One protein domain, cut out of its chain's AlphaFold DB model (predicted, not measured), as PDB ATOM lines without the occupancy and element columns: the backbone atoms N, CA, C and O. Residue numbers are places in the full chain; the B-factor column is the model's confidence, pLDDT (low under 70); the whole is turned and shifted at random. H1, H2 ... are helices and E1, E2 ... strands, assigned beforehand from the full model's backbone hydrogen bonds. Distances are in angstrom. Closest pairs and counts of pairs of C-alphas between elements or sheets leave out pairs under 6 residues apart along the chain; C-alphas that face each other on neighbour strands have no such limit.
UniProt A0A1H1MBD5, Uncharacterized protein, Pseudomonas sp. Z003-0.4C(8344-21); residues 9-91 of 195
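AT A GLANCE: This is residues 9 to 91 of the 195 residues of an uncharacterized protein of Pseudomonas sp. Z003-0.4C(8344-21) (UniProt A0A1H1MBD5). Two small sheets meet at an angle with few contacts between them, and one short helix, H1, sits in the corner beside E1 and over part of the larger sheet. The long link between E2 and E3, with Asn 41 in it, reaches away from the rest and makes one end of the longest axis; the E4 and E5 hairpin is at the other end. The printed part has 83 residues with one named helix and seven named strands, in the order E1 H1 E2 E3 E4 E5 E6 E7, and is mostly strand. One sheet runs E2, E3, E6, E7, antiparallel; the other runs E1, E4, E5, mixed. The whole is compact, with a radius of gyration of the C-alphas of 13.0 A, yet elongated, spanning 44 by 27 by 20 A.

HOW THE PARTS SIT: Start with E1, residues 9 to 12, an edge strand parallel to E4, residues 58 to 62, at 26 degrees; look for N 10 and O 59, 2.9 A apart. H1, residues 18 to 24, comes closest to E1 at the C-alphas of Ser 11 and Asp 24, 5.9 A, and only grazes that sheet. In H1 every O i to N i+4 pair is within hydrogen-bond range. Next find the hairpin of E2, residues 33 to 36, and E3, residues 48 to 53, with N 34 and O 51 at 2.8 A. E4 forms a hairpin with E5, residues 69 to 74, with N 71 and O 60 at 2.9 A. E6, residues 77 to 82, is antiparallel to E3, with N 52 and O 79 at 2.8 A, and forms a hairpin with E7, residues 85 to 91, with N 80 and O 88 at 2.9 A. H1 is on this four-stranded sheet at a height of 10.6 A and stands up from it at 47 degrees; its closest C-alphas to E7 are Tyr 18 and Lys 85, 5.4 A. E1 and E2 are apart.

IN THESE COORDINATES: Find C-alpha 9 at (154.934, 125.735, 116.729), where E1 begins its 9.5 A. H1 covers 10.1 A, E2 9.5 A, E3 15.1 A, E4 12.4 A, E5 14.0 A and E6 16.9 A. E7 runs 17.6 A to C-alpha 91 at (156.633, 118.632, 105.681).

THE WHOLE: The C-alphas farthest apart are those of Asn 41 and Pro 72, 43.7 A. The printed part has no cut, and the link E2 to E3 is long. Mean pLDDT of the printed part is 96.0, and no printed residue is under 70.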
ATOM      1  N   THR A   9     155.995 125.730 117.741       97.62
ATOM      2  CA  THR A   9     154.934 125.735 116.729       97.62
ATOM      3  C   THR A   9     155.307 126.704 115.616       97.62
ATOM      4  O   THR A   9     155.732 127.828 115.900       97.62
ATOM      5  N   LEU A  10     155.165 126.248 114.374       98.12
ATOM      6  CA  LEU A  10     155.296 127.046 113.161       98.12
ATOM      7  C   LEU A  10     153.896 127.267 112.575       98.12
ATOM      8  O   LEU A  10     153.270 126.309 112.118       98.12
ATOM      9  N   SER A  11     153.426 128.513 112.618       98.44
ATOM     10  CA  SER A  11     152.065 128.926 112.244       98.44
ATOM     11  C   SER A  11     152.072 129.558 110.852       98.44
ATOM     12  O   SER A  11     152.571 130.679 110.670       98.44
ATOM     13  N   VAL A  12     151.576 128.831 109.850       98.44
ATOM     14  CA  VAL A  12     151.758 129.165 108.427       98.44
ATOM     15  C   VAL A  12     150.526 128.859 107.582       98.44
ATOM     16  O   VAL A  12     149.852 127.870 107.795       98.44
ATOM     17  N   HIS A  13     150.293 129.619 106.517       98.31
ATOM     18  CA  HIS A  13     149.437 129.192 105.408       98.31
ATOM     19  C   HIS A  13     149.899 129.859 104.115       98.31
ATOM     20  O   HIS A  13     150.599 130.871 104.148       98.31
ATOM     21  N   ILE A  14     149.517 129.308 102.959       98.31
ATOM     22  CA  ILE A  14     149.930 129.869 101.664       98.31
ATOM     23  C   ILE A  14     149.392 131.294 101.517       98.31
ATOM     24  O   ILE A  14     148.199 131.540 101.677       98.31
ATOM     25  N   GLY A  15     150.279 132.234 101.190       97.88
ATOM     26  CA  GLY A  15     149.983 133.662 101.097       97.88
ATOM     27  C   GLY A  15     150.218 134.457 102.384       97.88
ATOM     28  O   GLY A  15     150.235 135.689 102.305       97.88
ATOM     29  N   LYS A  16     150.461 133.803 103.530       98.31
ATOM     30  CA  LYS A  16     150.783 134.486 104.789       98.31
ATOM     31  C   LYS A  16     152.084 135.294 104.639       98.31
ATOM     32  O   LYS A  16     153.073 134.736 104.153       98.31
ATOM     33  N   PRO A  17     152.122 136.587 105.009       98.31
ATOM     34  CA  PRO A  17     153.355 137.375 104.976       98.31
ATOM     35  C   PRO A  17     154.418 136.807 105.917       98.31
ATOM     36  O   PRO A  17     154.091 136.398 107.030       98.31
ATOM     37  N   TYR A  18     155.685 136.835 105.498       98.25
ATOM     38  CA  TYR A  18     156.822 136.344 106.286       98.25
ATOM     39  C   TYR A  18     156.862 136.942 107.702       98.25
ATOM     40  O   TYR A  18     156.983 136.211 108.681       98.25
ATOM     41  N   GLU A  19     156.637 138.250 107.831       98.06
ATOM     42  CA  GLU A  19     156.588 138.937 109.130       98.06
ATOM     43  C   GLU A  19     155.492 138.393 110.060       98.06
ATOM     44  O   GLU A  19     155.694 138.280 111.267       98.06
ATOM     45  N   GLN A  20     154.334 138.009 109.513       98.56
ATOM     46  CA  GLN A  20     153.270 137.390 110.309       98.56
ATOM     47  C   GLN A  20     153.626 135.950 110.687       98.56
ATOM     48  O   GLN A  20     153.268 135.498 111.768       98.56
ATOM     49  N   VAL A  21     154.356 135.222 109.834       98.50
ATOM     50  CA  VAL A  21     154.880 133.895 110.195       98.50
ATOM     51  C   VAL A  21     155.826 134.005 111.391       98.50
ATOM     52  O   VAL A  21     155.698 133.209 112.316       98.50
ATOM     53  N   ILE A  22     156.718 135.004 111.414       98.38
ATOM     54  CA  ILE A  22     157.598 135.279 112.563       98.38
ATOM     55  C   ILE A  22     156.766 135.573 113.813       98.38
ATOM     56  O   ILE A  22     156.963 134.946 114.849       98.38
ATOM     57  N   LYS A  23     155.819 136.509 113.703       98.25
ATOM     58  CA  LYS A  23     155.025 136.996 114.835       98.25
ATOM     59  C   LYS A  23     154.146 135.917 115.472       98.25
ATOM     60  O   LYS A  23     154.025 135.877 116.695       98.25
ATOM     61  N   ASP A  24     153.531 135.068 114.655       98.25
ATOM     62  CA  ASP A  24     152.535 134.097 115.116       98.25
ATOM     63  C   ASP A  24     153.148 132.731 115.473       98.25
ATOM     64  O   ASP A  24     152.445 131.832 115.946       98.25
ATOM     65  N   SER A  25     154.449 132.542 115.227       98.12
ATOM     66  CA  SER A  25     155.163 131.296 115.515       98.12
ATOM     67  C   SER A  25     155.948 131.387 116.819       98.12
ATOM     68  O   SER A  25     156.499 132.420 117.181       98.12
ATOM     69  N   THR A  26     156.069 130.257 117.516       97.06
ATOM     70  CA  THR A  26     157.020 130.113 118.637       97.06
ATOM     71  C   THR A  26     158.334 129.462 118.201       97.06
ATOM     72  O   THR A  26     159.323 129.488 118.945       97.06
ATOM     73  N   PHE A  27     158.336 128.847 117.013       96.62
ATOM     74  CA  PHE A  27     159.523 128.409 116.288       96.62
ATOM     75  C   PHE A  27     160.354 129.620 115.843       96.62
ATOM     76  O   PHE A  27     159.792 130.615 115.395       96.62
ATOM     77  N   SER A  28     161.682 129.534 115.949       95.19
ATOM     78  CA  SER A  28     162.596 130.610 115.539       95.19
ATOM     79  C   SER A  28     162.660 130.725 114.015       95.19
ATOM     80  O   SER A  28     163.573 130.199 113.384       95.19
ATOM     81  N   VAL A  29     161.667 131.374 113.408       97.31
ATOM     82  CA  VAL A  29     161.550 131.503 111.948       97.31
ATOM     83  C   VAL A  29     162.764 132.225 111.366       97.31
ATOM     84  O   VAL A  29     163.372 131.707 110.434       97.31
ATOM     85  N   GLU A  30     163.157 133.366 111.933       96.31
ATOM     86  CA  GLU A  30     164.271 134.185 111.427       96.31
ATOM     87  C   GLU A  30     165.592 133.412 111.418       96.31
ATOM     88  O   GLU A  30     166.213 133.271 110.366       96.31
ATOM     89  N   ASP A  31     165.950 132.797 112.549       96.00
ATOM     90  CA  ASP A  31     167.182 132.007 112.703       96.00
ATOM     91  C   ASP A  31     167.268 130.818 111.737       96.00
ATOM     92  O   ASP A  31     168.344 130.270 111.486       96.00
ATOM     93  N   LYS A  32     166.117 130.353 111.248       97.12
ATOM     94  CA  LYS A  32     165.993 129.165 110.400       97.12
ATOM     95  C   LYS A  32     165.687 129.504 108.950       97.12
ATOM     96  O   LYS A  32     165.485 128.584 108.154       97.12
ATOM     97  N   THR A  33     165.661 130.789 108.601       97.81
ATOM     98  CA  THR A  33     165.368 131.252 107.248       97.81
ATOM     99  C   THR A  33     166.644 131.562 106.482       97.81
ATOM    100  O   THR A  33     167.443 132.407 106.871       97.81
ATOM    101  N   ALA A  34     166.810 130.900 105.340       96.88
ATOM    102  CA  ALA A  34     167.789 131.286 104.342       96.88
ATOM    103  C   ALA A  34     167.300 132.551 103.620       96.88
ATOM    104  O   ALA A  34     166.204 132.567 103.049       96.88
ATOM    105  N   ILE A  35     168.120 133.599 103.641       96.19
ATOM    106  CA  ILE A  35     167.860 134.861 102.946       96.19
ATOM    107  C   ILE A  35     168.492 134.799 101.555       96.19
ATOM    108  O   ILE A  35     169.687 134.539 101.419       96.19
ATOM    109  N   TYR A  36     167.688 135.042 100.520       91.38
ATOM    110  CA  TYR A  36     168.205 135.322  99.188       91.38
ATOM    111  C   TYR A  36     168.831 136.721  99.206       91.38
ATOM    112  O   TYR A  36     168.140 137.659  99.611       91.38
ATOM    113  N   PRO A  37     170.102 136.881  98.800       90.88
ATOM    114  CA  PRO A  37     170.827 138.135  98.983       90.88
ATOM    115  C   PRO A  37     170.342 139.275  98.082       90.88
ATOM    116  O   PRO A  37     170.568 140.426  98.435       90.88
ATOM    117  N   GLY A  38     169.664 138.986  96.965       89.44
ATOM    118  CA  GLY A  38     169.369 140.017  95.968       89.44
ATOM    119  C   GLY A  38     170.593 140.415  95.138       89.44
ATOM    120  O   GLY A  38     171.696 139.906  95.367       89.44
ATOM    121  N   ASP A  39     170.407 141.337  94.194       92.00
ATOM    122  CA  ASP A  39     171.504 142.063  93.553       92.00
ATOM    123  C   ASP A  39     171.733 143.381  94.311       92.00
ATOM    124  O   ASP A  39     170.870 144.261  94.297       92.00
ATOM    125  N   PRO A  40     172.893 143.568  94.969       90.69
ATOM    126  CA  PRO A  40     173.176 144.794  95.713       90.69
ATOM    127  C   PRO A  40     173.218 146.058  94.837       90.69
ATOM    128  O   PRO A  40     173.198 147.161  95.382       90.69
ATOM    129  N   ASN A  41     173.286 145.923  93.508       94.75
ATOM    130  CA  ASN A  41     173.277 147.035  92.559       94.75
ATOM    131  C   ASN A  41     171.902 147.274  91.913       94.75
ATOM    132  O   ASN A  41     171.746 148.269  91.202       94.75
ATOM    133  N   ASP A  42     170.916 146.406  92.155       93.31
ATOM    134  CA  ASP A  42     169.551 146.561  91.653       93.31
ATOM    135  C   ASP A  42     168.582 146.852  92.817       93.31
ATOM    136  O   ASP A  42     168.221 145.950  93.578       93.31
ATOM    137  N   PRO A  43     168.088 148.096  92.968       88.56
ATOM    138  CA  PRO A  43     167.152 148.442  94.038       88.56
ATOM    139  C   PRO A  43     165.799 147.718  93.922       88.56
ATOM    140  O   PRO A  43     165.008 147.749  94.867       88.56
ATOM    141  N   THR A  44     165.510 147.081  92.783       90.38
ATOM    142  CA  THR A  44     164.301 146.279  92.574       90.38
ATOM    143  C   THR A  44     164.469 144.807  92.967       90.38
ATOM    144  O   THR A  44     163.463 144.103  93.079       90.38
ATOM    145  N   ASP A  45     165.695 144.361  93.279       88.12
ATOM    146  CA  ASP A  45     166.011 143.000  93.737       88.12
ATOM    147  C   ASP A  45     166.654 142.985  95.143       88.12
ATOM    148  O   ASP A  45     167.777 142.511  95.304       88.12
ATOM    149  N   PRO A  46     165.972 143.478  96.200       92.38
ATOM    150  CA  PRO A  46     166.533 143.498  97.549       92.38
ATOM    151  C   PRO A  46     166.620 142.093  98.183       92.38
ATOM    152  O   PRO A  46     165.913 141.161  97.754       92.38
ATOM    153  N   PRO A  47     167.407 141.945  99.273       93.56
ATOM    154  CA  PRO A  47     167.407 140.736 100.081       93.56
ATOM    155  C   PRO A  47     166.000 140.361 100.550       93.56
ATOM    156  O   PRO A  47     165.211 141.216 100.957       93.56
ATOM    157  N   ARG A  48     165.674 139.070 100.514       94.44
ATOM    158  CA  ARG A  48     164.331 138.569 100.852       94.44
ATOM    159  C   ARG A  48     164.372 137.147 101.409       94.44
ATOM    160  O   ARG A  48     165.295 136.400 101.084       94.44
ATOM    161  N   PRO A  49     163.376 136.726 102.207       96.75
ATOM    162  CA  PRO A  49     163.294 135.347 102.671       96.75
ATOM    163  C   PRO A  49     163.158 134.391 101.481       96.75
ATOM    164  O   PRO A  49     162.329 134.605 100.597       96.75
ATOM    165  N   GLY A  50     163.986 133.346 101.460       96.50
ATOM    166  CA  GLY A  50     163.923 132.263 100.481       96.50
ATOM    167  C   GLY A  50     163.179 131.057 101.043       96.50
ATOM    168  O   GLY A  50     162.115 130.685 100.547       96.50
ATOM    169  N   SER A  51     163.710 130.461 102.114       97.19
ATOM    170  CA  SER A  51     163.077 129.311 102.768       97.19
ATOM    171  C   SER A  51     163.419 129.176 104.250       97.19
ATOM    172  O   SER A  51     164.563 129.366 104.650       97.19
ATOM    173  N   THR A  52     162.426 128.814 105.065       98.19
ATOM    174  CA  THR A  52     162.595 128.430 106.473       98.19
ATOM    175  C   THR A  52     162.696 126.913 106.576       98.19
ATOM    176  O   THR A  52     161.785 126.216 106.130       98.19
ATOM    177  N   TRP A  53     163.760 126.397 107.193       97.50
ATOM    178  CA  TRP A  53     164.001 124.957 107.331       97.50
ATOM    179  C   TRP A  53     163.654 124.446 108.727       97.50
ATOM    180  O   TRP A  53     164.180 124.917 109.742       97.50
ATOM    181  N   ILE A  54     162.807 123.420 108.786       95.38
ATOM    182  CA  ILE A  54     162.476 122.736 110.033       95.38
ATOM    183  C   ILE A  54     163.639 121.796 110.356       95.38
ATOM    184  O   ILE A  54     163.926 120.871 109.607       95.38
ATOM    185  N   SER A  55     164.341 122.073 111.455       85.25
ATOM    186  CA  SER A  55     165.559 121.347 111.868       85.25
ATOM    187  C   SER A  55     165.516 120.870 113.323       85.25
ATOM    188  O   SER A  55     166.500 120.361 113.852       85.25
ATOM    189  N   SER A  56     164.380 121.045 113.991       91.88
ATOM    190  CA  SER A  56     164.134 120.610 115.366       91.88
ATOM    191  C   SER A  56     162.665 120.225 115.526       91.88
ATOM    192  O   SER A  56     161.841 120.765 114.783       91.88
ATOM    193  N   PRO A  57     162.311 119.365 116.502       95.06
ATOM    194  CA  PRO A  57     160.927 118.958 116.734       95.06
ATOM    195  C   PRO A  57     159.979 120.157 116.842       95.06
ATOM    196  O   PRO A  57     160.081 120.967 117.765       95.06
ATOM    197  N   THR A  58     159.073 120.272 115.873       96.44
ATOM    198  CA  THR A  58     158.165 121.412 115.706       96.44
ATOM    199  C   THR A  58     156.776 120.909 115.346       96.44
ATOM    200  O   THR A  58     156.640 119.965 114.577       96.44
ATOM    201  N   ILE A  59     155.736 121.519 115.906       97.31
ATOM    202  CA  ILE A  59     154.363 121.321 115.452       97.31
ATOM    203  C   ILE A  59     154.112 122.257 114.272       97.31
ATOM    204  O   ILE A  59     154.340 123.463 114.379       97.31
ATOM    205  N   ILE A  60     153.614 121.711 113.167       97.69
ATOM    206  CA  ILE A  60     153.159 122.515 112.033       97.69
ATOM    207  C   ILE A  60     151.679 122.810 112.204       97.69
ATOM    208  O   ILE A  60     150.857 121.895 112.281       97.69
ATOM    209  N   GLU A  61     151.356 124.092 112.257       98.19
ATOM    210  CA  GLU A  61     149.994 124.592 112.272       98.19
ATOM    211  C   GLU A  61     149.749 125.309 110.946       98.19
ATOM    212  O   GLU A  61     150.187 126.441 110.747       98.19
ATOM    213  N   PHE A  62     149.092 124.610 110.015       98.44
ATOM    214  CA  PHE A  62     148.569 125.246 108.818       98.44
ATOM    215  C   PHE A  62     147.370 126.101 109.245       98.44
ATOM    216  O   PHE A  62     146.287 125.563 109.461       98.44
ATOM    217  N   ASP A  63     147.561 127.398 109.467       98.12
ATOM    218  CA  ASP A  63     146.685 128.234 110.302       98.12
ATOM    219  C   ASP A  63     145.587 128.981 109.526       98.12
ATOM    220  O   ASP A  63     145.117 130.044 109.931       98.12
ATOM    221  N   ASP A  64     145.120 128.399 108.419       97.88
ATOM    222  CA  ASP A  64     143.927 128.894 107.733       97.88
ATOM    223  C   ASP A  64     142.664 128.688 108.602       97.88
ATOM    224  O   ASP A  64     142.419 127.575 109.077       97.88
ATOM    225  N   PRO A  65     141.797 129.700 108.791       96.00
ATOM    226  CA  PRO A  65     140.656 129.590 109.703       96.00
ATOM    227  C   PRO A  65     139.636 128.509 109.313       96.00
ATOM    228  O   PRO A  65     138.956 127.971 110.189       96.00
ATOM    229  N   VAL A  66     139.519 128.177 108.021       96.50
ATOM    230  CA  VAL A  66     138.505 127.237 107.512       96.50
ATOM    231  C   VAL A  66     139.124 125.879 107.185       96.50
ATOM    232  O   VAL A  66     138.632 124.850 107.643       96.50
ATOM    233  N   HIS A  67     140.225 125.879 106.433       97.69
ATOM    234  CA  HIS A  67     140.873 124.676 105.899       97.69
ATOM    235  C   HIS A  67     142.180 124.322 106.614       97.69
ATOM    236  O   HIS A  67     142.903 123.417 106.187       97.69
ATOM    237  N   GLY A  68     142.481 125.038 107.699       97.56
ATOM    238  CA  GLY A  68     143.677 124.855 108.501       97.56
ATOM    239  C   GLY A  68     143.797 123.458 109.081       97.56
ATOM    240  O   GLY A  68     142.793 122.791 109.298       97.56
ATOM    241  N   PHE A  69     144.992 123.008 109.417       97.88
ATOM    242  CA  PHE A  69     145.186 121.739 110.111       97.88
ATOM    243  C   PHE A  69     146.434 121.786 110.979       97.88
ATOM    244  O   PHE A  69     147.363 122.547 110.725       97.88
ATOM    245  N   LYS A  70     146.462 120.942 112.009       97.06
ATOM    246  CA  LYS A  70     147.603 120.812 112.907       97.06
ATOM    247  C   LYS A  70     148.185 119.421 112.771       97.06
ATOM    248  O   LYS A  70     147.464 118.434 112.918       97.06
ATOM    249  N   LEU A  71     149.472 119.352 112.467       95.19
ATOM    250  CA  LEU A  71     150.192 118.093 112.370       95.19
ATOM    251  C   LEU A  71     150.850 117.739 113.710       95.19
ATOM    252  O   LEU A  71     151.088 118.617 114.543       95.19
ATOM    253  N   PRO A  72     151.166 116.456 113.936       94.12
ATOM    254  CA  PRO A  72     152.078 116.045 114.996       94.12
ATOM    255  C   PRO A  72     153.455 116.710 114.869       94.12
ATOM    256  O   PRO A  72     153.768 117.363 113.872       94.12
ATOM    257  N   LEU A  73     154.296 116.496 115.884       95.75
ATOM    258  CA  LEU A  73     155.699 116.895 115.837       95.75
ATOM    259  C   LEU A  73     156.391 116.362 114.580       95.75
ATOM    260  O   LEU A  73     156.219 115.205 114.200       95.75
ATOM    261  N   THR A  74     157.230 117.211 114.001       95.50
ATOM    262  CA  THR A  74     158.067 116.877 112.858       95.50
ATOM    263  C   THR A  74     159.449 117.490 112.978       95.50
ATOM    264  O   THR A  74     159.642 118.517 113.633       95.50
ATOM    265  N   VAL A  75     160.411 116.842 112.334       94.44
ATOM    266  CA  VAL A  75     161.755 117.378 112.081       94.44
ATOM    267  C   VAL A  75     162.014 117.542 110.584       94.44
ATOM    268  O   VAL A  75     163.105 117.938 110.195       94.44
ATOM    269  N   PHE A  76     161.022 117.226 109.746       91.81
ATOM    270  CA  PHE A  76     161.141 117.252 108.298       91.81
ATOM    271  C   PHE A  76     160.295 118.381 107.734       91.81
ATOM    272  O   PHE A  76     159.073 118.415 107.909       91.81
ATOM    273  N   GLY A  77     160.934 119.279 106.993       95.12
ATOM    274  CA  GLY A  77     160.217 120.158 106.089       95.12
ATOM    275  C   GLY A  77     160.854 121.513 105.863       95.12
ATOM    276  O   GLY A  77     161.841 121.894 106.493       95.12
ATOM    277  N   ALA A  78     160.232 122.248 104.955       97.62
ATOM    278  CA  ALA A  78     160.580 123.611 104.629       97.62
ATOM    279  C   ALA A  78     159.326 124.415 104.279       97.62
ATOM    280  O   ALA A  78     158.365 123.899 103.703       97.62
ATOM    281  N   VAL A  79     159.375 125.702 104.597       98.44
ATOM    282  CA  VAL A  79     158.449 126.717 104.096       98.44
ATOM    283  C   VAL A  79     159.220 127.551 103.092       98.44
ATOM    284  O   VAL A  79     160.282 128.066 103.429       98.44
ATOM    285  N   THR A  80     158.727 127.679 101.867       98.12
ATOM    286  CA  THR A  80     159.325 128.577 100.872       98.12
ATOM    287  C   THR A  80     158.544 129.877 100.805       98.12
ATOM    288  O   THR A  80     157.342 129.904 101.090       98.12
ATOM    289  N   TYR A  81     159.223 130.949 100.407       97.88
ATOM    290  CA  TYR A  81     158.612 132.258 100.237       97.88
ATOM    291  C   TYR A  81     158.799 132.774  98.814       97.88
ATOM    292  O   TYR A  81     159.869 132.661  98.217       97.88
ATOM    293  N   ALA A  82     157.756 133.413  98.294       94.56
ATOM    294  CA  ALA A  82     157.782 134.183  97.061       94.56
ATOM    295  C   ALA A  82     157.138 135.543  97.331       94.56
ATOM    296  O   ALA A  82     156.090 135.625  97.976       94.56
ATOM    297  N   SER A  83     157.776 136.621  96.871       92.44
ATOM    298  CA  SER A  83     157.309 137.995  97.118       92.44
ATOM    299  C   SER A  83     157.003 138.256  98.606       92.44
ATOM    300  O   SER A  83     155.967 138.828  98.943       92.44
ATOM    301  N   GLN A  84     157.892 137.786  99.493       95.19
ATOM    302  CA  GLN A  84     157.793 137.904 100.961       95.19
ATOM    303  C   GLN A  84     156.558 137.234 101.598       95.19
ATOM    304  O   GLN A  84     156.192 137.532 102.736       95.19
ATOM    305  N   LYS A  85     155.906 136.313 100.884       97.88
ATOM    306  CA  LYS A  85     154.758 135.540 101.367       97.88
ATOM    307  C   LYS A  85     155.037 134.056 101.229       97.88
ATOM    308  O   LYS A  85     155.748 133.653 100.315       97.88
ATOM    309  N   VAL A  86     154.451 133.243 102.102       98.50
ATOM    310  CA  VAL A  86     154.542 131.782 102.010       98.50
ATOM    311  C   VAL A  86     154.036 131.323 100.642       98.50
ATOM    312  O   VAL A  86     152.888 131.593 100.279       98.50
ATOM    313  N   SER A  87     154.882 130.628  99.885       97.81
ATOM    314  CA  SER A  87     154.548 130.061  98.574       97.81
ATOM    315  C   SER A  87     154.262 128.571  98.636       97.81
ATOM    316  O   SER A  87     153.308 128.120  98.002       97.81
ATOM    317  N   THR A  88     155.059 127.816  99.393       98.25
ATOM    318  CA  THR A  88     154.838 126.385  99.618       98.25
ATOM    319  C   THR A  88     155.205 125.991 101.042       98.25
ATOM    320  O   THR A  88     156.046 126.623 101.682       98.25
ATOM    321  N   LEU A  89     154.586 124.918 101.519       98.50
ATOM    322  CA  LEU A  89     154.966 124.190 102.725       98.50
ATOM    323  C   LEU A  89     155.163 122.733 102.320       98.50
ATOM    324  O   LEU A  89     154.222 122.133 101.826       98.50
ATOM    325  N   THR A  90     156.329 122.150 102.573       98.06
ATOM    326  CA  THR A  90     156.541 120.701 102.460       98.06
ATOM    327  C   THR A  90     157.000 120.180 103.805       98.06
ATOM    328  O   THR A  90     157.952 120.708 104.367       98.06
ATOM    329  N   THR A  91     156.330 119.171 104.351       97.75
ATOM    330  CA  THR A  91     156.633 118.632 105.681       97.75
ATOM    331  C   THR A  91     156.206 117.172 105.808       97.75
ATOM    332  O   THR A  91     155.650 116.602 104.878       97.75
TER     333      THR A  91